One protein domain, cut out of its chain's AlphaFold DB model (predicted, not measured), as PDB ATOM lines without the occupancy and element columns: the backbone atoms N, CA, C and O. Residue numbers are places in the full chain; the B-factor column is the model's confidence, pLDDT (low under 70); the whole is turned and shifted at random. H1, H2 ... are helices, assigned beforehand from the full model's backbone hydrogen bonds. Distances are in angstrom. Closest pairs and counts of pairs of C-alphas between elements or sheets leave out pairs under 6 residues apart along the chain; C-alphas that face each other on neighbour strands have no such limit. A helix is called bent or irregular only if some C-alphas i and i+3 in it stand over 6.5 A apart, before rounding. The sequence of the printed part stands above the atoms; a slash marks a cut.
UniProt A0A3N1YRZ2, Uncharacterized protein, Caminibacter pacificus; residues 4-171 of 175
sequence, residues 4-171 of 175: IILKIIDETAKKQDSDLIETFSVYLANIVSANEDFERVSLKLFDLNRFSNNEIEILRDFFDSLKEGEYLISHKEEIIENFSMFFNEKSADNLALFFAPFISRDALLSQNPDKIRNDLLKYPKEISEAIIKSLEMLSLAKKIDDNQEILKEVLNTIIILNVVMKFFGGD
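AT A GLANCE: This is residues 4 to 171 of the 175 residues of an uncharacterized protein of Caminibacter pacificus (UniProt A0A3N1YRZ2). A four-helix bundle of H2, H7, H10 and the long H11 makes the core of a rounded, well-filled body. H1, H3 and H4 pack on H2 at one end, the small hairpin of H8 and H9 lies at the opposite end, and the short H5 and H6 pack on H11. The printed part has 168 residues with eleven named helices, H1 to H11 in order along the chain, and no named strand; its class is all helix. It is compact, with a radius of gyration of the C-alphas of 15.6 A and spans of 45 by 41 by 33 A.

IN THESE COORDINATES: The longest helix is H11, residues 148 to 170, 33.2 A from C-alpha 148 at (122.514, 146.013, 120.040) to C-alpha 170 at (95.323, 158.316, 134.481), with a kink of 25 degrees near residue 163. H10 is residues 125 to 141, 24.0 A; H7 is residues 91 to 102, 19.3 A; H2 is residues 20 to 32, 18.2 A. H7 is irregular: C-alphas 98 and 101 are 7.3 A apart. H1, residues 4 to 16, begins at C-alpha 4 (106.135, 142.143, 107.842) and is 19.8 A long, and H4, residues 53 to 67, is 21.3 A long. The shorter ones are H3, residues 38 to 42, H5, 69 to 74, H6, 76 to 84, H8, 105 to 110, and H9, 113 to 120.

HOW THE PARTS SIT: H11 and H2 are the hubs, touching five helices each. H10 and H11 form a helical hairpin, opposite ways at a shallow tilt of 29 degrees; their closest C-alphas, of Ser 134 and Val 154, are 5.5 A apart. H2 and H7 touch, the same way at a shallow tilt of 9 degrees, closest at the C-alphas of Ala 29 and Phe 98, 4.5 A. H11 touches H6, closest at the C-alphas of Lys 152 and Ile 80, 6.1 A, and, with residues 159 to 163 alone, H5, at those of Val 163 and Gly 69, 5.1 A. H1 touches residues 20 to 23 of H2, about perpendicular at 86 degrees, with the C-alphas of Asp 10 and Leu 20 closest at 4.5 A. H2 also touches H3, at the C-alphas of Tyr 27 and Val 41, 6.7 A, and H4, at those of Tyr 27 and Phe 63, 6.4 A. H8 and H9 form a helical hairpin, closest at the C-alphas of Ala 107 and Lys 115, 5.2 A. Every O i to N i+4 pair is within hydrogen-bond range in H2 to H6 and H8 to H11; H1 has 7 of 9, and H7 has 3 of 8 beside 7 of 9 O i to N i+3 pairs.

THE WHOLE: The two C-alphas farthest apart, of Asn 53 and Asp 114, are 45.3 A apart. The printed part has no cut and no long link. Its mean pLDDT is 92.5, and residues 168 to 171, of which 168 to 170 belong to H11, are under 70.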
ATOM      1  N   ILE A   4     106.496 141.606 109.164       92.38
ATOM      2  CA  ILE A   4     106.135 142.143 107.842       92.38
ATOM      3  C   ILE A   4     105.510 143.541 107.934       92.38
ATOM      4  O   ILE A   4     105.803 144.384 107.096       92.38
ATOM      5  N   ILE A   5     104.709 143.797 108.971       92.69
ATOM      6  CA  ILE A   5     104.072 145.098 109.205       92.69
ATOM      7  C   ILE A   5     105.146 146.128 109.555       92.69
ATOM      8  O   ILE A   5     105.190 147.189 108.945       92.69
ATOM      9  N   LEU A   6     106.075 145.772 110.449       96.25
ATOM     10  CA  LEU A   6     107.207 146.630 110.813       96.25
ATOM     11  C   LEU A   6     108.062 147.011 109.600       96.25
ATOM     12  O   LEU A   6     108.451 148.164 109.466       96.25
ATOM     13  N   LYS A   7     108.285 146.071 108.673       97.25
ATOM     14  CA  LYS A   7     108.992 146.361 107.422       97.25
ATOM     15  C   LYS A   7     108.231 147.363 106.549       97.25
ATOM     16  O   LYS A   7     108.854 148.229 105.955       97.25
ATOM     17  N   ILE A   8     106.906 147.249 106.454       96.69
ATOM     18  CA  ILE A   8     106.100 148.203 105.678       96.69
ATOM     19  C   ILE A   8     106.161 149.598 106.310       96.69
ATOM     20  O   ILE A   8     106.341 150.576 105.590       96.69
ATOM     21  N   ILE A   9     106.057 149.690 107.638       97.69
ATOM     22  CA  ILE A   9     106.184 150.957 108.374       97.69
ATOM     23  C   ILE A   9     107.560 151.580 108.138       97.69
ATOM     24  O   ILE A   9     107.631 152.752 107.788       97.69
ATOM     25  N   ASP A  10     108.635 150.799 108.259       98.19
ATOM     26  CA  ASP A  10     110.005 151.267 108.036       98.19
ATOM     27  C   ASP A  10     110.200 151.834 106.619       98.19
ATOM     28  O   ASP A  10     110.679 152.952 106.445       98.19
ATOM     29  N   GLU A  11     109.751 151.107 105.592       97.62
ATOM     30  CA  GLU A  11     109.818 151.569 104.199       97.62
ATOM     31  C   GLU A  11     108.931 152.798 103.941       97.62
ATOM     32  O   GLU A  11     109.266 153.646 103.114       97.62
ATOM     33  N   THR A  12     107.808 152.919 104.652       97.06
ATOM     34  CA  THR A  12     106.916 154.085 104.565       97.06
ATOM     35  C   THR A  12     107.579 155.313 105.194       97.06
ATOM     36  O   THR A  12     107.619 156.370 104.566       97.06
ATOM     37  N   ALA A  13     108.158 155.167 106.389       97.38
ATOM     38  CA  ALA A  13     108.860 156.228 107.111       97.38
ATOM     39  C   ALA A  13     110.080 156.746 106.329       97.38
ATOM     40  O   ALA A  13     110.273 157.958 106.202       97.38
ATOM     41  N   LYS A  14     110.834 155.841 105.690       97.25
ATOM     42  CA  LYS A  14     112.003 156.176 104.858       97.25
ATOM     43  C   LYS A  14     111.698 157.079 103.665       97.25
ATOM     44  O   LYS A  14     112.596 157.759 103.179       97.25
ATOM     45  N   LYS A  15     110.444 157.149 103.197       96.31
ATOM     46  CA  LYS A  15     110.041 158.101 102.141       96.31
ATOM     47  C   LYS A  15     110.155 159.564 102.573       96.31
ATOM     48  O   LYS A  15     110.098 160.445 101.717       96.31
ATOM     49  N   GLN A  16     110.261 159.819 103.878       95.38
ATOM     50  CA  GLN A  16     110.340 161.154 104.467       95.38
ATOM     51  C   GLN A  16     111.509 161.276 105.456       95.38
ATOM     52  O   GLN A  16     111.385 161.948 106.472       95.38
ATOM     53  N   ASP A  17     112.637 160.621 105.157       94.62
ATOM     54  CA  ASP A  17     113.892 160.704 105.926       94.62
ATOM     55  C   ASP A  17     113.800 160.262 107.403       94.62
ATOM     56  O   ASP A  17     114.673 160.594 108.208       94.62
ATOM     57  N   SER A  18     112.784 159.462 107.737       96.88
ATOM     58  CA  SER A  18     112.578 158.848 109.053       96.88
ATOM     59  C   SER A  18     112.773 157.324 108.992       96.88
ATOM     60  O   SER A  18     113.068 156.761 107.935       96.88
ATOM     61  N   ASP A  19     112.614 156.635 110.122       97.81
ATOM     62  CA  ASP A  19     112.669 155.174 110.218       97.81
ATOM     63  C   ASP A  19     111.675 154.611 111.247       97.81
ATOM     64  O   ASP A  19     110.972 155.345 111.954       97.81
ATOM     65  N   LEU A  20     111.586 153.277 111.317       98.25
ATOM     66  CA  LEU A  20     110.708 152.593 112.267       98.25
ATOM     67  C   LEU A  20     110.990 152.967 113.731       98.25
ATOM     68  O   LEU A  20     110.044 153.087 114.513       98.25
ATOM     69  N   ILE A  21     112.261 153.121 114.114       98.38
ATOM     70  CA  ILE A  21     112.651 153.379 115.505       98.38
ATOM     71  C   ILE A  21     112.219 154.788 115.909       98.38
ATOM     72  O   ILE A  21     111.608 154.956 116.962       98.38
ATOM     73  N   GLU A  22     112.456 155.783 115.054       98.44
ATOM     74  CA  GLU A  22     111.992 157.155 115.276       98.44
ATOM     75  C   GLU A  22     110.466 157.213 115.360       98.44
ATOM     76  O   GLU A  22     109.917 157.774 116.313       98.44
ATOM     77  N   THR A  23     109.782 156.565 114.410       98.31
ATOM     78  CA  THR A  23     108.315 156.509 114.369       98.31
ATOM     79  C   THR A  23     107.755 155.947 115.669       98.31
ATOM     80  O   THR A  23     106.902 156.562 116.307       98.31
ATOM     81  N   PHE A  24     108.280 154.802 116.106       97.81
ATOM     82  CA  PHE A  24     107.897 154.157 117.356       97.81
ATOM     83  C   PHE A  24     108.130 155.055 118.574       97.81
ATOM     84  O   PHE A  24     107.225 155.239 119.391       97.81
ATOM     85  N   SER A  25     109.320 155.645 118.692       97.88
ATOM     86  CA  SER A  25     109.687 156.466 119.844       97.88
ATOM     87  C   SER A  25     108.862 157.743 119.935       97.88
ATOM     88  O   SER A  25     108.400 158.086 121.024       97.88
ATOM     89  N   VAL A  26     108.609 158.420 118.813       97.56
ATOM     90  CA  VAL A  26     107.756 159.615 118.780       97.56
ATOM     91  C   VAL A  26     106.301 159.260 119.057       97.56
ATOM     92  O   VAL A  26     105.638 159.977 119.811       97.56
ATOM     93  N   TYR A  27     105.790 158.161 118.503       97.00
ATOM     94  CA  TYR A  27     104.421 157.720 118.764       97.00
ATOM     95  C   TYR A  27     104.216 157.423 120.250       97.00
ATOM     96  O   TYR A  27     103.326 158.010 120.869       97.00
ATOM     97  N   LEU A  28     105.094 156.617 120.854       95.00
ATOM     98  CA  LEU A  28     105.029 156.321 122.285       95.00
ATOM     99  C   LEU A  28     105.212 157.561 123.161       95.00
ATOM    100  O   LEU A  28     104.446 157.726 124.106       95.00
ATOM    101  N   ALA A  29     106.154 158.457 122.836       94.81
ATOM    102  CA  ALA A  29     106.351 159.716 123.564       94.81
ATOM    103  C   ALA A  29     105.059 160.547 123.637       94.81
ATOM    104  O   ALA A  29     104.747 161.172 124.650       94.81
ATOM    105  N   ASN A  30     104.288 160.568 122.552       93.38
ATOM    106  CA  ASN A  30     103.042 161.319 122.516       93.38
ATOM    107  C   ASN A  30     101.926 160.610 123.281       93.38
ATOM    108  O   ASN A  30     101.237 161.270 124.063       93.38
ATOM    109  N   ILE A  31     101.810 159.290 123.127       91.81
ATOM    110  CA  ILE A  31     100.839 158.466 123.857       91.81
ATOM    111  C   ILE A  31     101.035 158.620 125.373       91.81
ATOM    112  O   ILE A  31     100.078 158.912 126.085       91.81
ATOM    113  N   VAL A  32     102.272 158.525 125.870       90.62
ATOM    114  CA  VAL A  32     102.564 158.688 127.305       90.62
ATOM    115  C   VAL A  32     102.306 160.111 127.818       90.62
ATOM    116  O   VAL A  32     102.006 160.307 128.991       90.62
ATOM    117  N   SER A  33     102.359 161.111 126.936       87.50
ATOM    118  CA  SER A  33     101.989 162.499 127.246       87.50
ATOM    119  C   SER A  33     100.489 162.800 127.087       87.50
ATOM    120  O   SER A  33     100.107 163.969 127.038       87.50
ATOM    121  N   ALA A  34      99.646 161.765 126.961       87.00
ATOM    122  CA  ALA A  34      98.203 161.855 126.714       87.00
ATOM    123  C   ALA A  34      97.807 162.570 125.401       87.00
ATOM    124  O   ALA A  34      96.660 162.982 125.223       87.00
ATOM    125  N   ASN A  35      98.734 162.699 124.447       87.75
ATOM    126  CA  ASN A  35      98.450 163.173 123.096       87.75
ATOM    127  C   ASN A  35      98.247 161.971 122.164       87.75
ATOM    128  O   ASN A  35      99.163 161.546 121.465       87.75
ATOM    129  N   GLU A  36      97.034 161.424 122.169       89.56
ATOM    130  CA  GLU A  36      96.668 160.225 121.399       89.56
ATOM    131  C   GLU A  36      95.996 160.542 120.042       89.56
ATOM    132  O   GLU A  36      95.364 159.673 119.435       89.56
ATOM    133  N   ASP A  37      96.134 161.778 119.546       94.00
ATOM    134  CA  ASP A  37      95.684 162.186 118.209       94.00
ATOM    135  C   ASP A  37      96.715 161.772 117.151       94.00
ATOM    136  O   ASP A  37      97.774 162.389 117.005       94.00
ATOM    137  N   PHE A  38      96.385 160.725 116.394       96.00
ATOM    138  CA  PHE A  38      97.248 160.184 115.350       96.00
ATOM    139  C   PHE A  38      97.695 161.234 114.326       96.00
ATOM    140  O   PHE A  38      98.864 161.241 113.949       96.00
ATOM    141  N   GLU A  39      96.800 162.108 113.859       94.44
ATOM    142  CA  GLU A  39      97.123 163.055 112.785       94.44
ATOM    143  C   GLU A  39      98.094 164.104 113.300       94.44
ATOM    144  O   GLU A  39      99.140 164.351 112.699       94.44
ATOM    145  N   ARG A  40      97.806 164.649 114.484       94.00
ATOM    146  CA  ARG A  40      98.683 165.623 115.133       94.00
ATOM    147  C   ARG A  40     100.063 165.048 115.443       94.00
ATOM    148  O   ARG A  40     101.055 165.773 115.359       94.00
ATOM    149  N   VAL A  41     100.135 163.784 115.855       94.44
ATOM    150  CA  VAL A  41     101.405 163.114 116.159       94.44
ATOM    151  C   VAL A  41     102.172 162.793 114.883       94.44
ATOM    152  O   VAL A  41     103.351 163.123 114.794       94.44
ATOM    153  N   SER A  42     101.505 162.228 113.879       94.81
ATOM    154  CA  SER A  42     102.123 161.856 112.603       94.81
ATOM    155  C   SER A  42     102.683 163.059 111.857       94.81
ATOM    156  O   SER A  42     103.762 162.963 111.283       94.81
ATOM    157  N   LEU A  43     102.025 164.222 111.934       94.62
ATOM    158  CA  LEU A  43     102.519 165.470 111.338       94.62
ATOM    159  C   LEU A  43     103.846 165.973 111.936       94.62
ATOM    160  O   LEU A  43     104.460 166.878 111.376       94.62
ATOM    161  N   LYS A  44     104.311 165.409 113.061       92.38
ATOM    162  CA  LYS A  44     105.653 165.693 113.602       92.38
ATOM    163  C   LYS A  44     106.767 164.999 112.819       92.38
ATOM    164  O   LYS A  44     107.906 165.440 112.909       92.38
ATOM    165  N   LEU A  45     106.431 163.926 112.108       93.19
ATOM    166  CA  LEU A  45     107.362 163.093 111.348       93.19
ATOM    167  C   LEU A  45     107.132 163.205 109.841       93.19
ATOM    168  O   LEU A  45     108.075 163.140 109.062       93.19
ATOM    169  N   PHE A  46     105.875 163.356 109.424       96.44
ATOM    170  CA  PHE A  46     105.459 163.115 108.049       96.44
ATOM    171  C   PHE A  46     104.577 164.240 107.502       96.44
ATOM    172  O   PHE A  46     103.630 164.682 108.150       96.44
ATOM    173  N   ASP A  47     104.796 164.619 106.246       95.25
ATOM    174  CA  ASP A  47     103.778 165.249 105.403       95.25
ATOM    175  C   ASP A  47     102.811 164.163 104.905       95.25
ATOM    176  O   ASP A  47     103.099 163.451 103.940       95.25
ATOM    177  N   LEU A  48     101.670 164.005 105.584       93.56
ATOM    178  CA  LEU A  48     100.698 162.940 105.299       93.56
ATOM    179  C   LEU A  48     100.138 162.984 103.867       93.56
ATOM    180  O   LEU A  48      99.716 161.953 103.353       93.56
ATOM    181  N   ASN A  49     100.201 164.131 103.181       94.19
ATOM    182  CA  ASN A  49      99.750 164.248 101.789       94.19
ATOM    183  C   ASN A  49     100.645 163.484 100.800       94.19
ATOM    184  O   ASN A  49     100.278 163.309  99.639       94.19
ATOM    185  N   ARG A  50     101.831 163.047 101.238       94.69
ATOM    186  CA  ARG A  50     102.772 162.252 100.437       94.69
ATOM    187  C   ARG A  50     102.543 160.747 100.552       94.69
ATOM    188  O   ARG A  50     103.256 159.984  99.902       94.69
ATOM    189  N   PHE A  51     101.579 160.319 101.363       95.25
ATOM    190  CA  PHE A  51     101.236 158.916 101.555       95.25
ATOM    191  C   PHE A  51      99.906 158.567 100.892       95.25
ATOM    192  O   PHE A  51      98.996 159.386 100.775       95.25
ATOM    193  N   SER A  52      99.797 157.321 100.443       96.06
ATOM    194  CA  SER A  52      98.526 156.734 100.035       96.06
ATOM    195  C   SER A  52      97.637 156.462 101.251       96.06
ATOM    196  O   SER A  52      98.124 156.285 102.367       96.06
ATOM    197  N   ASN A  53      96.325 156.348 101.031       96.44
ATOM    198  CA  ASN A  53      95.377 156.036 102.107       96.44
ATOM    199  C   ASN A  53      95.744 154.745 102.858       96.44
ATOM    200  O   ASN A  53      95.668 154.719 104.080       96.44
ATOM    201  N   ASN A  54      96.208 153.713 102.144       96.19
ATOM    202  CA  ASN A  54      96.608 152.444 102.755       96.19
ATOM    203  C   ASN A  54      97.837 152.598 103.666       96.19
ATOM    204  O   ASN A  54      97.935 151.935 104.689       96.19
ATOM    205  N   GLU A  55      98.793 153.456 103.308       96.19
ATOM    206  CA  GLU A  55      99.968 153.716 104.152       96.19
ATOM    207  C   GLU A  55      99.584 154.483 105.415       96.19
ATOM    208  O   GLU A  55     100.062 154.162 106.502       96.19
ATOM    209  N   ILE A  56      98.678 155.457 105.284       97.12
ATOM    210  CA  ILE A  56      98.121 156.190 106.423       97.12
ATOM    211  C   ILE A  56      97.368 155.232 107.355       97.12
ATOM    212  O   ILE A  56      97.526 155.327 108.569       97.12
ATOM    213  N   GLU A  57      96.583 154.302 106.806       97.31
ATOM    214  CA  GLU A  57      95.868 153.276 107.574       97.31
ATOM    215  C   GLU A  57      96.841 152.366 108.334       97.31
ATOM    216  O   GLU A  57      96.709 152.219 109.542       97.31
ATOM    217  N   ILE A  58      97.898 151.866 107.684       96.69
ATOM    218  CA  ILE A  58      98.922 151.036 108.346       96.69
ATOM    219  C   ILE A  58      99.636 151.798 109.472       96.69
ATOM    220  O   ILE A  58      99.884 151.235 110.539       96.69
ATOM    221  N   LEU A  59      99.972 153.075 109.260       97.25
ATOM    222  CA  LEU A  59     100.575 153.913 110.301       97.25
ATOM    223  C   LEU A  59      99.611 154.152 111.469       97.25
ATOM    224  O   LEU A  59     100.054 154.201 112.619       97.25
ATOM    225  N   ARG A  60      98.314 154.303 111.185       97.31
ATOM    226  CA  ARG A  60      97.271 154.492 112.196       97.31
ATOM    227  C   ARG A  60      97.048 153.222 113.005       97.31
ATOM    228  O   ARG A  60      97.101 153.292 114.226       97.31
ATOM    229  N   ASP A  61      96.930 152.075 112.347       95.81
ATOM    230  CA  ASP A  61      96.826 150.766 112.995       95.81
ATOM    231  C   ASP A  61      98.041 150.494 113.888       95.81
ATOM    232  O   ASP A  61      97.915 150.006 115.012       95.81
ATOM    233  N   PHE A  62      99.238 150.853 113.410       95.94
ATOM    234  CA  PHE A  62     100.447 150.778 114.218       95.94
ATOM    235  C   PHE A  62     100.346 151.672 115.454       95.94
ATOM    236  O   PHE A  62     100.537 151.182 116.565       95.94
ATOM    237  N   PHE A  63      99.999 152.949 115.286       95.62
ATOM    238  CA  PHE A  63      99.821 153.885 116.397       95.62
ATOM    239  C   PHE A  63      98.784 153.402 117.418       95.62
ATOM    240  O   PHE A  63      99.042 153.452 118.619       95.62
ATOM    241  N   ASP A  64      97.644 152.891 116.957       93.50
ATOM    242  CA  ASP A  64      96.585 152.364 117.817       93.50
ATOM    243  C   ASP A  64      97.050 151.115 118.578       93.50
ATOM    244  O   ASP A  64      96.841 151.029 119.787       93.50
ATOM    245  N   SER A  65      97.806 150.217 117.935       91.88
ATOM    246  CA  SER A  65      98.390 149.046 118.611       91.88
ATOM    247  C   SER A  65      99.367 149.412 119.737       91.88
ATOM    248  O   SER A  65      99.498 148.677 120.714       91.88
ATOM    249  N   LEU A  66     100.043 150.563 119.641       92.12
ATOM    250  CA  LEU A  66     100.950 151.047 120.685       92.12
ATOM    251  C   LEU A  66     100.205 151.590 121.914       92.12
ATOM    252  O   LEU A  66     100.782 151.667 123.004       92.12
ATOM    253  N   LYS A  67      98.927 151.962 121.769       88.38
ATOM    254  CA  LYS A  67      98.091 152.409 122.893       88.38
ATOM    255  C   LYS A  67      97.711 151.248 123.806       88.38
ATOM    256  O   LYS A  67      97.492 151.481 124.998       88.38
ATOM    257  N   GLU A  68      97.653 150.033 123.268       86.12
ATOM    258  CA  GLU A  68      97.322 148.804 123.985       86.12
ATOM    259  C   GLU A  68      98.516 148.318 124.824       86.12
ATOM    260  O   GLU A  68      99.233 147.380 124.473       86.12
ATOM    261  N   GLY A  69      98.752 148.965 125.969       79.44
ATOM    262  CA  GLY A  69      99.892 148.662 126.843       79.44
ATOM    263  C   GLY A  69      99.997 147.185 127.258       79.44
ATOM    264  O   GLY A  69     101.095 146.630 127.293       79.44
ATOM    265  N   GLU A  70      98.864 146.519 127.502       84.25
ATOM    266  CA  GLU A  70      98.823 145.084 127.829       84.25
ATOM    267  C   GLU A  70      99.370 144.204 126.696       84.25
ATOM    268  O   GLU A  70     100.078 143.226 126.958       84.25
ATOM    269  N   TYR A  71      99.096 144.569 125.438       87.19
ATOM    270  CA  TYR A  71      99.622 143.861 124.274       87.19
ATOM    271  C   TYR A  71     101.146 143.975 124.210       87.19
ATOM    272  O   TYR A  71     101.825 142.961 124.019       87.19
ATOM    273  N   LEU A  72     101.676 145.189 124.415       88.38
ATOM    274  CA  LEU A  72     103.116 145.455 124.385       88.38
ATOM    275  C   LEU A  72     103.870 144.658 125.450       88.38
ATOM    276  O   LEU A  72     104.934 144.117 125.162       88.38
ATOM    277  N   ILE A  73     103.314 144.548 126.659       90.00
ATOM    278  CA  ILE A  73     103.922 143.761 127.739       90.00
ATOM    279  C   ILE A  73     103.824 142.260 127.472       90.00
ATOM    280  O   ILE A  73     104.807 141.549 127.661       90.00
ATOM    281  N   SER A  74     102.676 141.775 126.997       90.69
ATOM    282  CA  SER A  74     102.460 140.339 126.766       90.69
ATOM    283  C   SER A  74     103.283 139.773 125.601       90.69
ATOM    284  O   SER A  74     103.500 138.566 125.542       90.69
ATOM    285  N   HIS A  75     103.740 140.624 124.677       91.94
ATOM    286  CA  HIS A  75     104.539 140.237 123.503       91.94
ATOM    287  C   HIS A  75     105.916 140.907 123.486       91.94
ATOM    288  O   HIS A  75     106.526 141.065 122.425       91.94
ATOM    289  N   LYS A  76     106.397 141.345 124.649       93.31
ATOM    290  CA  LYS A  76     107.572 142.203 124.787       93.31
ATOM    291  C   LYS A  76     108.824 141.609 124.142       93.31
ATOM    292  O   LYS A  76     109.491 142.301 123.379       93.31
ATOM    293  N   GLU A  77     109.122 140.338 124.396       94.25
ATOM    294  CA  GLU A  77     110.304 139.658 123.851       94.25
ATOM    295  C   GLU A  77     110.247 139.583 122.317       94.25
ATOM    296  O   GLU A  77     111.223 139.900 121.641       94.25
ATOM    297  N   GLU A  78     109.082 139.247 121.749       94.56
ATOM    298  CA  GLU A  78     108.875 139.222 120.293       94.56
ATOM    299  C   GLU A  78     109.040 140.620 119.680       94.56
ATOM    300  O   GLU A  78     109.641 140.771 118.615       94.56
ATOM    301  N   ILE A  79     108.507 141.652 120.341       94.06
ATOM    302  CA  ILE A  79     108.619 143.041 119.891       94.06
ATOM    303  C   ILE A  79     110.085 143.475 119.895       94.06
ATOM    304  O   ILE A  79     110.547 143.984 118.878       94.06
ATOM    305  N   ILE A  80     110.824 143.234 120.980       96.19
ATOM    306  CA  ILE A  80     112.242 143.604 121.085       96.19
ATOM    307  C   ILE A  80     113.059 142.937 119.978       96.19
ATOM    308  O   ILE A  80     113.796 143.622 119.270       96.19
ATOM    309  N   GLU A  81     112.896 141.627 119.777       96.12
ATOM    310  CA  GLU A  81     113.630 140.910 118.732       96.12
ATOM    311  C   GLU A  81     113.282 141.438 117.338       96.12
ATOM    312  O   GLU A  81     114.178 141.730 116.544       96.12
ATOM    313  N   ASN A  82     111.997 141.656 117.052       95.88
ATOM    314  CA  ASN A  82     111.573 142.178 115.757       95.88
ATOM    315  C   ASN A  82     112.079 143.605 115.496       95.88
ATOM    316  O   ASN A  82     112.494 143.886 114.374       95.88
ATOM    317  N   PHE A  83     112.070 144.489 116.498       97.12
ATOM    318  CA  PHE A  83     112.590 145.857 116.384       97.12
ATOM    319  C   PHE A  83     114.112 145.893 116.258       97.12
ATOM    320  O   PHE A  83     114.635 146.705 115.498       97.12
ATOM    321  N   SER A  84     114.826 144.986 116.932       95.94
ATOM    322  CA  SER A  84     116.292 144.946 116.884       95.94
ATOM    323  C   SER A  84     116.852 144.727 115.477       95.94
ATOM    324  O   SER A  84     117.945 145.188 115.159       95.94
ATOM    325  N   MET A  85     116.063 144.110 114.592       96.00
ATOM    326  CA  MET A  85     116.399 143.937 113.177       96.00
ATOM    327  C   MET A  85     116.470 145.251 112.387       96.00
ATOM    328  O   MET A  85     116.976 145.250 111.266       96.00
ATOM    329  N   PHE A  86     115.928 146.337 112.940       97.44
ATOM    330  CA  PHE A  86     115.883 147.667 112.334       97.44
ATOM    331  C   PHE A  86     116.840 148.650 113.017       97.44
ATOM    332  O   PHE A  86     116.859 149.824 112.651       97.44
ATOM    333  N   PHE A  87     117.636 148.196 113.993       96.81
ATOM    334  CA  PHE A  87     118.635 149.056 114.613       96.81
ATOM    335  C   PHE A  87     119.698 149.494 113.601       96.81
ATOM    336  O   PHE A  87     120.198 148.713 112.793       96.81
ATOM    337  N   ASN A  88     120.026 150.777 113.673       94.94
ATOM    338  CA  ASN A  88     120.931 151.512 112.804       94.94
ATOM    339  C   ASN A  88     121.724 152.538 113.635       94.94
ATOM    340  O   ASN A  88     121.531 152.675 114.847       94.94
ATOM    341  N   GLU A  89     122.594 153.304 112.985       93.88
ATOM    342  CA  GLU A  89     123.456 154.302 113.622       93.88
ATOM    343  C   GLU A  89     122.696 155.426 114.347       93.88
ATOM    344  O   GLU A  89     123.234 156.033 115.272       93.88
ATOM    345  N   LYS A  90     121.435 155.677 113.974       95.25
ATOM    346  CA  LYS A  90     120.566 156.693 114.589       95.25
ATOM    347  C   LYS A  90     119.693 156.137 115.707       95.25
ATOM    348  O   LYS A  90     119.062 156.904 116.428       95.25
ATOM    349  N   SER A  91     119.655 154.820 115.901       97.50
ATOM    350  CA  SER A  91     118.704 154.185 116.821       97.50
ATOM    351  C   SER A  91     118.855 154.668 118.258       97.50
ATOM    352  O   SER A  91     117.859 154.816 118.960       97.50
ATOM    353  N   ALA A  92     120.078 154.988 118.690       97.25
ATOM    354  CA  ALA A  92     120.291 155.544 120.019       97.25
ATOM    355  C   ALA A  92     119.683 156.953 120.184       97.25
ATOM    356  O   ALA A  92     119.149 157.276 121.245       97.25
ATOM    357  N   ASP A  93     119.766 157.795 119.151       96.06
ATOM    358  CA  ASP A  93     119.122 159.113 119.127       96.06
ATOM    359  C   ASP A  93     117.598 158.980 119.047       96.06
ATOM    360  O   ASP A  93     116.882 159.617 119.817       96.06
ATOM    361  N   ASN A  94     117.110 158.091 118.182       97.81
ATOM    362  CA  ASN A  94     115.684 157.878 117.961       97.81
ATOM    363  C   ASN A  94     114.993 157.342 119.223       97.81
ATOM    364  O   ASN A  94     113.987 157.904 119.651       97.81
ATOM    365  N   LEU A  95     115.577 156.342 119.900       98.44
ATOM    366  CA  LEU A  95     115.055 155.841 121.177       98.44
ATOM    367  C   LEU A  95     115.040 156.921 122.268       98.44
ATOM    368  O   LEU A  95     114.138 156.925 123.106       98.44
ATOM    369  N   ALA A  96     115.986 157.869 122.247       96.50
ATOM    370  CA  ALA A  96     116.024 158.959 123.220       96.50
ATOM    371  C   ALA A  96     114.793 159.880 123.131       96.50
ATOM    372  O   ALA A  96     114.396 160.465 124.141       96.50
ATOM    373  N   LEU A  97     114.153 159.977 121.955       96.56
ATOM    374  CA  LEU A  97     112.956 160.800 121.739       96.56
ATOM    375  C   LEU A  97     111.783 160.377 122.629       96.56
ATOM    376  O   LEU A  97     110.979 161.230 123.009       96.56
ATOM    377  N   PHE A  98     111.718 159.099 123.025       97.19
ATOM    378  CA  PHE A  98     110.717 158.616 123.977       97.19
ATOM    379  C   PHE A  98     110.755 159.385 125.303       97.19
ATOM    380  O   PHE A  98     109.712 159.631 125.903       97.19
ATOM    381  N   PHE A  99     111.945 159.786 125.758       95.38
ATOM    382  CA  PHE A  99     112.122 160.395 127.076       95.38
ATOM    383  C   PHE A  99     111.854 161.902 127.108       95.38
ATOM    384  O   PHE A  99     111.753 162.486 128.188       95.38
ATOM    385  N   ALA A 100     111.718 162.542 125.942       92.69
ATOM    386  CA  ALA A 100     111.519 163.984 125.835       92.69
ATOM    387  C   ALA A 100     110.324 164.528 126.652       92.69
ATOM    388  O   ALA A 100     110.484 165.584 127.260       92.69
ATOM    389  N   PRO A 101     109.160 163.851 126.750       91.81
ATOM    390  CA  PRO A 101     108.035 164.330 127.558       91.81
ATOM    391  C   PRO A 101     108.319 164.406 129.063       91.81
ATOM    392  O   PRO A 101     107.658 165.166 129.771       91.81
ATOM    393  N   PHE A 102     109.282 163.633 129.573       91.38
ATOM    394  CA  PHE A 102     109.590 163.602 131.005       91.38
ATOM    395  C   PHE A 102     110.500 164.759 131.437       91.38
ATOM    396  O   PHE A 102     110.535 165.108 132.619       91.38
ATOM    397  N   ILE A 103     111.199 165.377 130.481       91.81
ATOM    398  CA  ILE A 103     112.275 166.343 130.705       91.81
ATOM    399  C   ILE A 103     111.845 167.709 130.164       91.81
ATOM    400  O   ILE A 103     111.286 167.828 129.075       91.81
ATOM    401  N   SER A 104     112.102 168.776 130.915       89.12
ATOM    402  CA  SER A 104     111.802 170.128 130.460       89.12
ATOM    403  C   SER A 104     112.672 170.520 129.264       89.12
ATOM    404  O   SER A 104     113.817 170.087 129.096       89.12
ATOM    405  N   ARG A 105     112.146 171.429 128.440       86.56
ATOM    406  CA  ARG A 105     112.894 171.987 127.308       86.56
ATOM    407  C   ARG A 105     114.203 172.656 127.748       86.56
ATOM    408  O   ARG A 105     115.186 172.560 127.023       86.56
ATOM    409  N   ASP A 106     114.224 173.316 128.908       87.88
ATOM    410  CA  ASP A 106     115.437 173.951 129.445       87.88
ATOM    411  C   ASP A 106     116.524 172.913 129.753       87.88
ATOM    412  O   ASP A 106     117.667 173.067 129.315       87.88
ATOM    413  N   ALA A 107     116.168 171.817 130.429       88.12
ATOM    414  CA  ALA A 107     117.113 170.749 130.729       88.12
ATOM    415  C   ALA A 107     117.638 170.077 129.449       88.12
ATOM    416  O   ALA A 107     118.857 169.955 129.301       88.12
ATOM    417  N   LEU A 108     116.759 169.746 128.492       84.00
ATOM    418  CA  LEU A 108     117.149 169.166 127.195       84.00
ATOM    419  C   LEU A 108     118.133 170.063 126.426       84.00
ATOM    420  O   LEU A 108     119.151 169.582 125.933       84.00
ATOM    421  N   LEU A 109     117.858 171.370 126.348       82.38
ATOM    422  CA  LEU A 109     118.711 172.325 125.628       82.38
ATOM    423  C   LEU A 109     120.042 172.582 126.335       82.38
ATOM    424  O   LEU A 109     121.051 172.824 125.678       82.38
ATOM    425  N   SER A 110     120.055 172.534 127.666       84.69
ATOM    426  CA  SER A 110     121.270 172.761 128.449       84.69
ATOM    427  C   SER A 110     122.282 171.618 128.371       84.69
ATOM    428  O   SER A 110     123.444 171.826 128.714       84.69
ATOM    429  N   GLN A 111     121.831 170.411 127.994       77.81
ATOM    430  CA  GLN A 111     122.605 169.165 128.053       77.81
ATOM    431  C   GLN A 111     123.273 168.925 129.422       77.81
ATOM    432  O   GLN A 111     124.292 168.243 129.514       77.81
ATOM    433  N   ASN A 112     122.715 169.494 130.498       86.69
ATOM    434  CA  ASN A 112     123.250 169.370 131.847       86.69
ATOM    435  C   ASN A 112     122.610 168.159 132.555       86.69
ATOM    436  O   ASN A 112     121.405 168.195 132.833       86.69
ATOM    437  N   PRO A 113     123.392 167.116 132.904       87.00
ATOM    438  CA  PRO A 113     122.870 165.923 133.568       87.00
ATOM    439  C   PRO A 113     122.154 166.222 134.887       87.00
ATOM    440  O   PRO A 113     121.158 165.577 135.195       87.00
ATOM    441  N   ASP A 114     122.604 167.216 135.651       90.69
ATOM    442  CA  ASP A 114     121.995 167.558 136.938       90.69
ATOM    443  C   ASP A 114     120.639 168.237 136.757       90.69
ATOM    444  O   ASP A 114     119.716 167.985 137.530       90.69
ATOM    445  N   LYS A 115     120.465 169.035 135.693       92.12
ATOM    446  CA  LYS A 115     119.145 169.579 135.343       92.12
ATOM    447  C   LYS A 115     118.175 168.474 134.928       92.12
ATOM    448  O   LYS A 115     117.037 168.482 135.385       92.12
ATOM    449  N   ILE A 116     118.631 167.502 134.132       90.56
ATOM    450  CA  ILE A 116     117.818 166.331 133.764       90.56
ATOM    451  C   ILE A 116     117.421 165.546 135.020       90.56
ATOM    452  O   ILE A 116     116.251 165.222 135.191       90.56
ATOM    453  N   ARG A 117     118.366 165.283 135.933       92.31
ATOM    454  CA  ARG A 117     118.076 164.593 137.201       92.31
ATOM    455  C   ARG A 117     117.052 165.351 138.043       92.31
ATOM    456  O   ARG A 117     116.129 164.730 138.556       92.31
ATOM    457  N   ASN A 118     117.187 166.672 138.146       92.50
ATOM    458  CA  ASN A 118     116.250 167.511 138.893       92.50
ATOM    459  C   ASN A 118     114.835 167.483 138.298       92.50
ATOM    460  O   ASN A 118     113.872 167.375 139.053       92.50
ATOM    461  N   ASP A 119     114.701 167.517 136.969       91.88
ATOM    462  CA  ASP A 119     113.396 167.435 136.293       91.88
ATOM    463  C   ASP A 119     112.667 166.118 136.562       91.88
ATOM    464  O   ASP A 119     111.433 166.075 136.563       91.88
ATOM    465  N   LEU A 120     113.424 165.045 136.792       92.88
ATOM    466  CA  LEU A 120     112.875 163.721 137.038       92.88
ATOM    467  C   LEU A 120     112.446 163.510 138.495       92.88
ATOM    468  O   LEU A 120     111.632 162.630 138.733       92.88
ATOM    469  N   LEU A 121     112.868 164.347 139.455       90.38
ATOM    470  CA  LEU A 121     112.520 164.203 140.885       90.38
ATOM    471  C   LEU A 121     111.011 164.220 141.184       90.38
ATOM    472  O   LEU A 121     110.596 163.801 142.262       90.38
ATOM    473  N   LYS A 122     110.192 164.706 140.247       89.06
ATOM    474  CA  LYS A 122     108.723 164.665 140.326       89.06
ATOM    475  C   LYS A 122     108.135 163.259 140.127       89.06
ATOM    476  O   LYS A 122     106.962 163.054 140.416       89.06
ATOM    477  N   TYR A 123     108.915 162.313 139.606       90.69
ATOM    478  CA  TYR A 123     108.506 160.924 139.419       90.69
ATOM    479  C   TYR A 123     108.994 160.050 140.584       90.69
ATOM    480  O   TYR A 123     110.007 160.364 141.215       90.69
ATOM    481  N   PRO A 124     108.336 158.904 140.842       93.00
ATOM    482  CA  PRO A 124     108.865 157.866 141.720       93.00
ATOM    483  C   PRO A 124     110.339 157.555 141.434       93.00
ATOM    484  O   PRO A 124     110.798 157.617 140.287       93.00
ATOM    485  N   LYS A 125     111.084 157.209 142.487       93.25
ATOM    486  CA  LYS A 125     112.535 156.998 142.416       93.25
ATOM    487  C   LYS A 125     112.904 155.959 141.358       93.25
ATOM    488  O   LYS A 125     113.815 156.186 140.571       93.25
ATOM    489  N   GLU A 126     112.164 154.861 141.300       92.75
ATOM    490  CA  GLU A 126     112.377 153.755 140.369       92.75
ATOM    491  C   GLU A 126     112.197 154.197 138.908       92.75
ATOM    492  O   GLU A 126     112.989 153.816 138.048       92.75
ATOM    493  N   ILE A 127     111.203 155.047 138.633       94.19
ATOM    494  CA  ILE A 127     110.946 155.603 137.294       94.19
ATOM    495  C   ILE A 127     112.059 156.573 136.905       94.19
ATOM    496  O   ILE A 127     112.618 156.478 135.812       94.19
ATOM    497  N   SER A 128     112.416 157.474 137.818       94.38
ATOM    498  CA  SER A 128     113.493 158.444 137.617       94.38
ATOM    499  C   SER A 128     114.820 157.748 137.314       94.38
ATOM    500  O   SER A 128     115.499 158.091 136.348       94.38
ATOM    501  N   GLU A 129     115.175 156.733 138.106       95.44
ATOM    502  CA  GLU A 129     116.391 155.945 137.908       95.44
ATOM    503  C   GLU A 129     116.370 155.157 136.598       95.44
ATOM    504  O   GLU A 129     117.403 155.085 135.934       95.44
ATOM    505  N   ALA A 130     115.224 154.589 136.207       96.81
ATOM    506  CA  ALA A 130     115.085 153.893 134.932       96.81
ATOM    507  C   ALA A 130     115.344 154.839 133.750       96.81
ATOM    508  O   ALA A 130     116.162 154.526 132.887       96.81
ATOM    509  N   ILE A 131     114.733 156.030 133.753       96.12
ATOM    510  CA  ILE A 131     114.937 157.044 132.709       96.12
ATOM    511  C   ILE A 131     116.408 157.484 132.651       96.12
ATOM    512  O   ILE A 131     117.000 157.498 131.572       96.12
ATOM    513  N   ILE A 132     117.023 157.805 133.797       95.31
ATOM    514  CA  ILE A 132     118.433 158.231 133.858       95.31
ATOM    515  C   ILE A 132     119.347 157.139 133.297       95.31
ATOM    516  O   ILE A 132     120.160 157.419 132.416       95.31
ATOM    517  N   LYS A 133     119.186 155.892 133.759       96.75
ATOM    518  CA  LYS A 133     119.994 154.758 133.293       96.75
ATOM    519  C   LYS A 133     119.822 154.531 131.797       96.75
ATOM    520  O   LYS A 133     120.819 154.349 131.107       96.75
ATOM    521  N   SER A 134     118.596 154.593 131.274       97.81
ATOM    522  CA  SER A 134     118.361 154.463 129.834       97.81
ATOM    523  C   SER A 134     119.063 155.560 129.031       97.81
ATOM    524  O   SER A 134     119.691 155.259 128.023       97.81
ATOM    525  N   LEU A 135     119.026 156.818 129.475       95.81
ATOM    526  CA  LEU A 135     119.721 157.915 128.789       95.81
ATOM    527  C   LEU A 135     121.247 157.756 128.831       95.81
ATOM    528  O   LEU A 135     121.921 157.994 127.826       95.81
ATOM    529  N   GLU A 136     121.799 157.315 129.962       94.88
ATOM    530  CA  GLU A 136     123.226 157.002 130.101       94.88
ATOM    531  C   GLU A 136     123.631 155.837 129.177       94.88
ATOM    532  O   GLU A 136     124.634 155.930 128.464       94.88
ATOM    533  N   MET A 137     122.809 154.785 129.109       97.06
ATOM    534  CA  MET A 137     122.977 153.648 128.199       97.06
ATOM    535  C   MET A 137     122.935 154.074 126.730       97.06
ATOM    536  O   MET A 137     123.823 153.704 125.964       97.06
ATOM    537  N   LEU A 138     121.976 154.913 126.332       96.56
ATOM    538  CA  LEU A 138     121.907 155.461 124.975       96.56
ATOM    539  C   LEU A 138     123.124 156.335 124.650       96.56
ATOM    540  O   LEU A 138     123.648 156.280 123.539       96.56
ATOM    541  N   SER A 139     123.628 157.112 125.614       94.25
ATOM    542  CA  SER A 139     124.870 157.870 125.425       94.25
ATOM    543  C   SER A 139     126.094 156.966 125.252       94.25
ATOM    544  O   SER A 139     127.040 157.380 124.575       94.25
ATOM    545  N   LEU A 140     126.112 155.788 125.878       94.94
ATOM    546  CA  LEU A 140     127.171 154.795 125.713       94.94
ATOM    547  C   LEU A 140     127.052 154.073 124.367       94.94
ATOM    548  O   LEU A 140     128.059 153.921 123.681       94.94
ATOM    549  N   ALA A 141     125.834 153.700 123.961       95.44
ATOM    550  CA  ALA A 141     125.551 153.028 122.692       95.44
ATOM    551  C   ALA A 141     126.107 153.801 121.486       95.44
ATOM    552  O   ALA A 141     126.640 153.197 120.565       95.44
ATOM    553  N   LYS A 142     126.075 155.139 121.522       92.69
ATOM    554  CA  LYS A 142     126.640 156.008 120.468       92.69
ATOM    555  C   LYS A 142     128.165 155.933 120.321       92.69
ATOM    556  O   LYS A 142     128.707 156.493 119.377       92.69
ATOM    557  N   LYS A 143     128.871 155.335 121.284       92.69
ATOM    558  CA  LYS A 143     130.343 155.315 121.356       92.69
ATOM    559  C   LYS A 143     130.944 153.932 121.112       92.69
ATOM    560  O   LYS A 143     132.166 153.813 121.149       92.69
ATOM    561  N   ILE A 144     130.116 152.905 120.927       91.81
ATOM    562  CA  ILE A 144     130.561 151.524 120.735       91.81
ATOM    563  C   ILE A 144     129.893 150.933 119.491       91.81
ATOM    564  O   ILE A 144     128.725 151.210 119.231       91.81
ATOM    565  N   ASP A 145     130.636 150.114 118.747       81.62
ATOM    566  CA  ASP A 145     130.166 149.552 117.474       81.62
ATOM    567  C   ASP A 145     129.130 148.430 117.670       81.62
ATOM    568  O   ASP A 145     128.176 148.325 116.904       81.62
ATOM    569  N   ASP A 146     129.285 147.610 118.715       87.88
ATOM    570  CA  ASP A 146     128.357 146.525 119.062       87.88
ATOM    571  C   ASP A 146     127.454 146.942 120.233       87.88
ATOM    572  O   ASP A 146     127.726 146.668 121.403       87.88
ATOM    573  N   ASN A 147     126.409 147.705 119.912       94.12
ATOM    574  CA  ASN A 147     125.503 148.308 120.890       94.12
ATOM    575  C   ASN A 147     124.103 147.668 120.930       94.12
ATOM    576  O   ASN A 147     123.237 148.168 121.652       94.12
ATOM    577  N   GLN A 148     123.862 146.573 120.200       95.50
ATOM    578  CA  GLN A 148     122.514 146.013 120.040       95.50
ATOM    579  C   GLN A 148     121.867 145.620 121.368       95.50
ATOM    580  O   GLN A 148     120.716 145.974 121.607       95.50
ATOM    581  N   GLU A 149     122.601 144.946 122.253       96.56
ATOM    582  CA  GLU A 149     122.078 144.541 123.564       96.56
ATOM    583  C   GLU A 149     121.725 145.753 124.440       96.56
ATOM    584  O   GLU A 149     120.712 145.746 125.138       96.56
ATOM    585  N   ILE A 150     122.491 146.848 124.336       97.69
ATOM    586  CA  ILE A 150     122.166 148.106 125.023       97.69
ATOM    587  C   ILE A 150     120.851 148.680 124.485       97.69
ATOM    588  O   ILE A 150     119.984 149.073 125.264       97.69
ATOM    589  N   LEU A 151     120.686 148.719 123.161       98.31
ATOM    590  CA  LEU A 151     119.469 149.228 122.526       98.31
ATOM    591  C   LEU A 151     118.248 148.355 122.852       98.31
ATOM    592  O   LEU A 151     117.176 148.896 123.122       98.31
ATOM    593  N   LYS A 152     118.404 147.023 122.891       98.31
ATOM    594  CA  LYS A 152     117.352 146.084 123.315       98.31
ATOM    595  C   LYS A 152     116.925 146.335 124.761       98.31
ATOM    596  O   LYS A 152     115.727 146.390 125.031       98.31
ATOM    597  N   GLU A 153     117.873 146.541 125.671       98.19
ATOM    598  CA  GLU A 153     117.566 146.810 127.081       98.19
ATOM    599  C   GLU A 153     116.872 148.168 127.275       98.19
ATOM    600  O   GLU A 153     115.917 148.299 128.049       98.19
ATOM    601  N   VAL A 154     117.286 149.190 126.522       98.44
ATOM    602  CA  VAL A 154     116.587 150.479 126.533       98.44
ATOM    603  C   VAL A 154     115.174 150.333 125.966       98.44
ATOM    604  O   VAL A 154     114.230 150.840 126.566       98.44
ATOM    605  N   LEU A 155     114.992 149.600 124.866       97.94
ATOM    606  CA  LEU A 155     113.674 149.328 124.290       97.94
ATOM    607  C   LEU A 155     112.762 148.567 125.268       97.94
ATOM    608  O   LEU A 155     111.594 148.926 125.425       97.94
ATOM    609  N   ASN A 156     113.298 147.569 125.977       97.62
ATOM    610  CA  ASN A 156     112.617 146.871 127.071       97.62
ATOM    611  C   ASN A 156     112.136 147.862 128.143       97.62
ATOM    612  O   ASN A 156     110.966 147.844 128.532       97.62
ATOM    613  N   THR A 157     113.016 148.772 128.565       97.62
ATOM    614  CA  THR A 157     112.684 149.811 129.547       97.62
ATOM    615  C   THR A 157     111.602 150.762 129.030       97.62
ATOM    616  O   THR A 157     110.666 151.068 129.764       97.62
ATOM    617  N   ILE A 158     111.667 151.182 127.762       97.00
ATOM    618  CA  ILE A 158     110.654 152.034 127.117       97.00
ATOM    619  C   ILE A 158     109.276 151.364 127.129       97.00
ATOM    620  O   ILE A 158     108.291 152.004 127.493       97.00
ATOM    621  N   ILE A 159     109.195 150.076 126.779       95.25
ATOM    622  CA  ILE A 159     107.931 149.324 126.788       95.25
ATOM    623  C   ILE A 159     107.336 149.279 128.203       95.25
ATOM    624  O   ILE A 159     106.147 149.544 128.380       95.25
ATOM    625  N   ILE A 160     108.163 148.997 129.215       94.62
ATOM    626  CA  ILE A 160     107.734 148.969 130.620       94.62
ATOM    627  C   ILE A 160     107.258 150.354 131.066       94.62
ATOM    628  O   ILE A 160     106.165 150.482 131.619       94.62
ATOM    629  N   LEU A 161     108.043 151.398 130.795       93.81
ATOM    630  CA  LEU A 161     107.706 152.771 131.158       93.81
ATOM    631  C   LEU A 161     106.424 153.243 130.479       93.81
ATOM    632  O   LEU A 161     105.622 153.895 131.134       93.81
ATOM    633  N   ASN A 162     106.181 152.895 129.214       91.25
ATOM    634  CA  ASN A 162     104.935 153.245 128.530       91.25
ATOM    635  C   ASN A 162     103.702 152.730 129.290       91.25
ATOM    636  O   ASN A 162     102.739 153.467 129.490       91.25
ATOM    637  N   VAL A 163     103.750 151.483 129.768       88.56
ATOM    638  CA  VAL A 163     102.651 150.898 130.546       88.56
ATOM    639  C   VAL A 163     102.538 151.545 131.918       88.56
ATOM    640  O   VAL A 163     101.459 151.993 132.296       88.56
ATOM    641  N   VAL A 164     103.651 151.646 132.644       89.31
ATOM    642  CA  VAL A 164     103.681 152.229 133.991       89.31
ATOM    643  C   VAL A 164     103.178 153.674 133.975       89.31
ATOM    644  O   VAL A 164     102.312 154.042 134.762       89.31
ATOM    645  N   MET A 165     103.662 154.490 133.044       86.31
ATOM    646  CA  MET A 165     103.291 155.898 132.948       86.31
ATOM    647  C   MET A 165     101.834 156.105 132.528       86.31
ATOM    648  O   MET A 165     101.240 157.088 132.959       86.31
ATOM    649  N   LYS A 166     101.222 155.186 131.768       77.38
ATOM    650  CA  LYS A 166      99.769 155.219 131.526       77.38
ATOM    651  C   LYS A 166      98.962 155.060 132.818       77.38
ATOM    652  O   LYS A 166      97.949 155.735 132.970       77.38
ATOM    653  N   PHE A 167      99.424 154.237 133.762       73.69
ATOM    654  CA  PHE A 167      98.786 154.128 135.078       73.69
ATOM    655  C   PHE A 167      98.975 155.396 135.921       73.69
ATOM    656  O   PHE A 167      98.029 155.832 136.566       73.69
ATOM    657  N   PHE A 168     100.153 156.027 135.875       69.75
ATOM    658  CA  PHE A 168     100.403 157.276 136.609       69.75
ATOM    659  C   PHE A 168      99.734 158.512 135.984       69.75
ATOM    660  O   PHE A 168      99.393 159.440 136.706       69.75
ATOM    661  N   GLY A 169      99.548 158.545 134.662       55.81
ATOM    662  CA  GLY A 169      98.905 159.652 133.943       55.81
ATOM    663  C   GLY A 169      97.373 159.601 133.931       55.81
ATOM    664  O   GLY A 169      96.741 160.594 133.578       55.81
ATOM    665  N   GLY A 170      96.774 158.464 134.309       43.19
ATOM    666  CA  GLY A 170      95.323 158.316 134.481       43.19
ATOM    667  C   GLY A 170      94.783 159.039 135.719       43.19
ATOM    668  O   GLY A 170      93.641 159.497 135.709       43.19
ATOM    669  N   ASP A 171      95.630 159.225 136.732       38.16
ATOM    670  CA  ASP A 171      95.344 160.045 137.901       38.16
ATOM    671  C   ASP A 171      95.995 161.421 137.709       38.16
ATOM    672  O   ASP A 171      97.130 161.671 138.116       38.16
TER     673      ASP A 171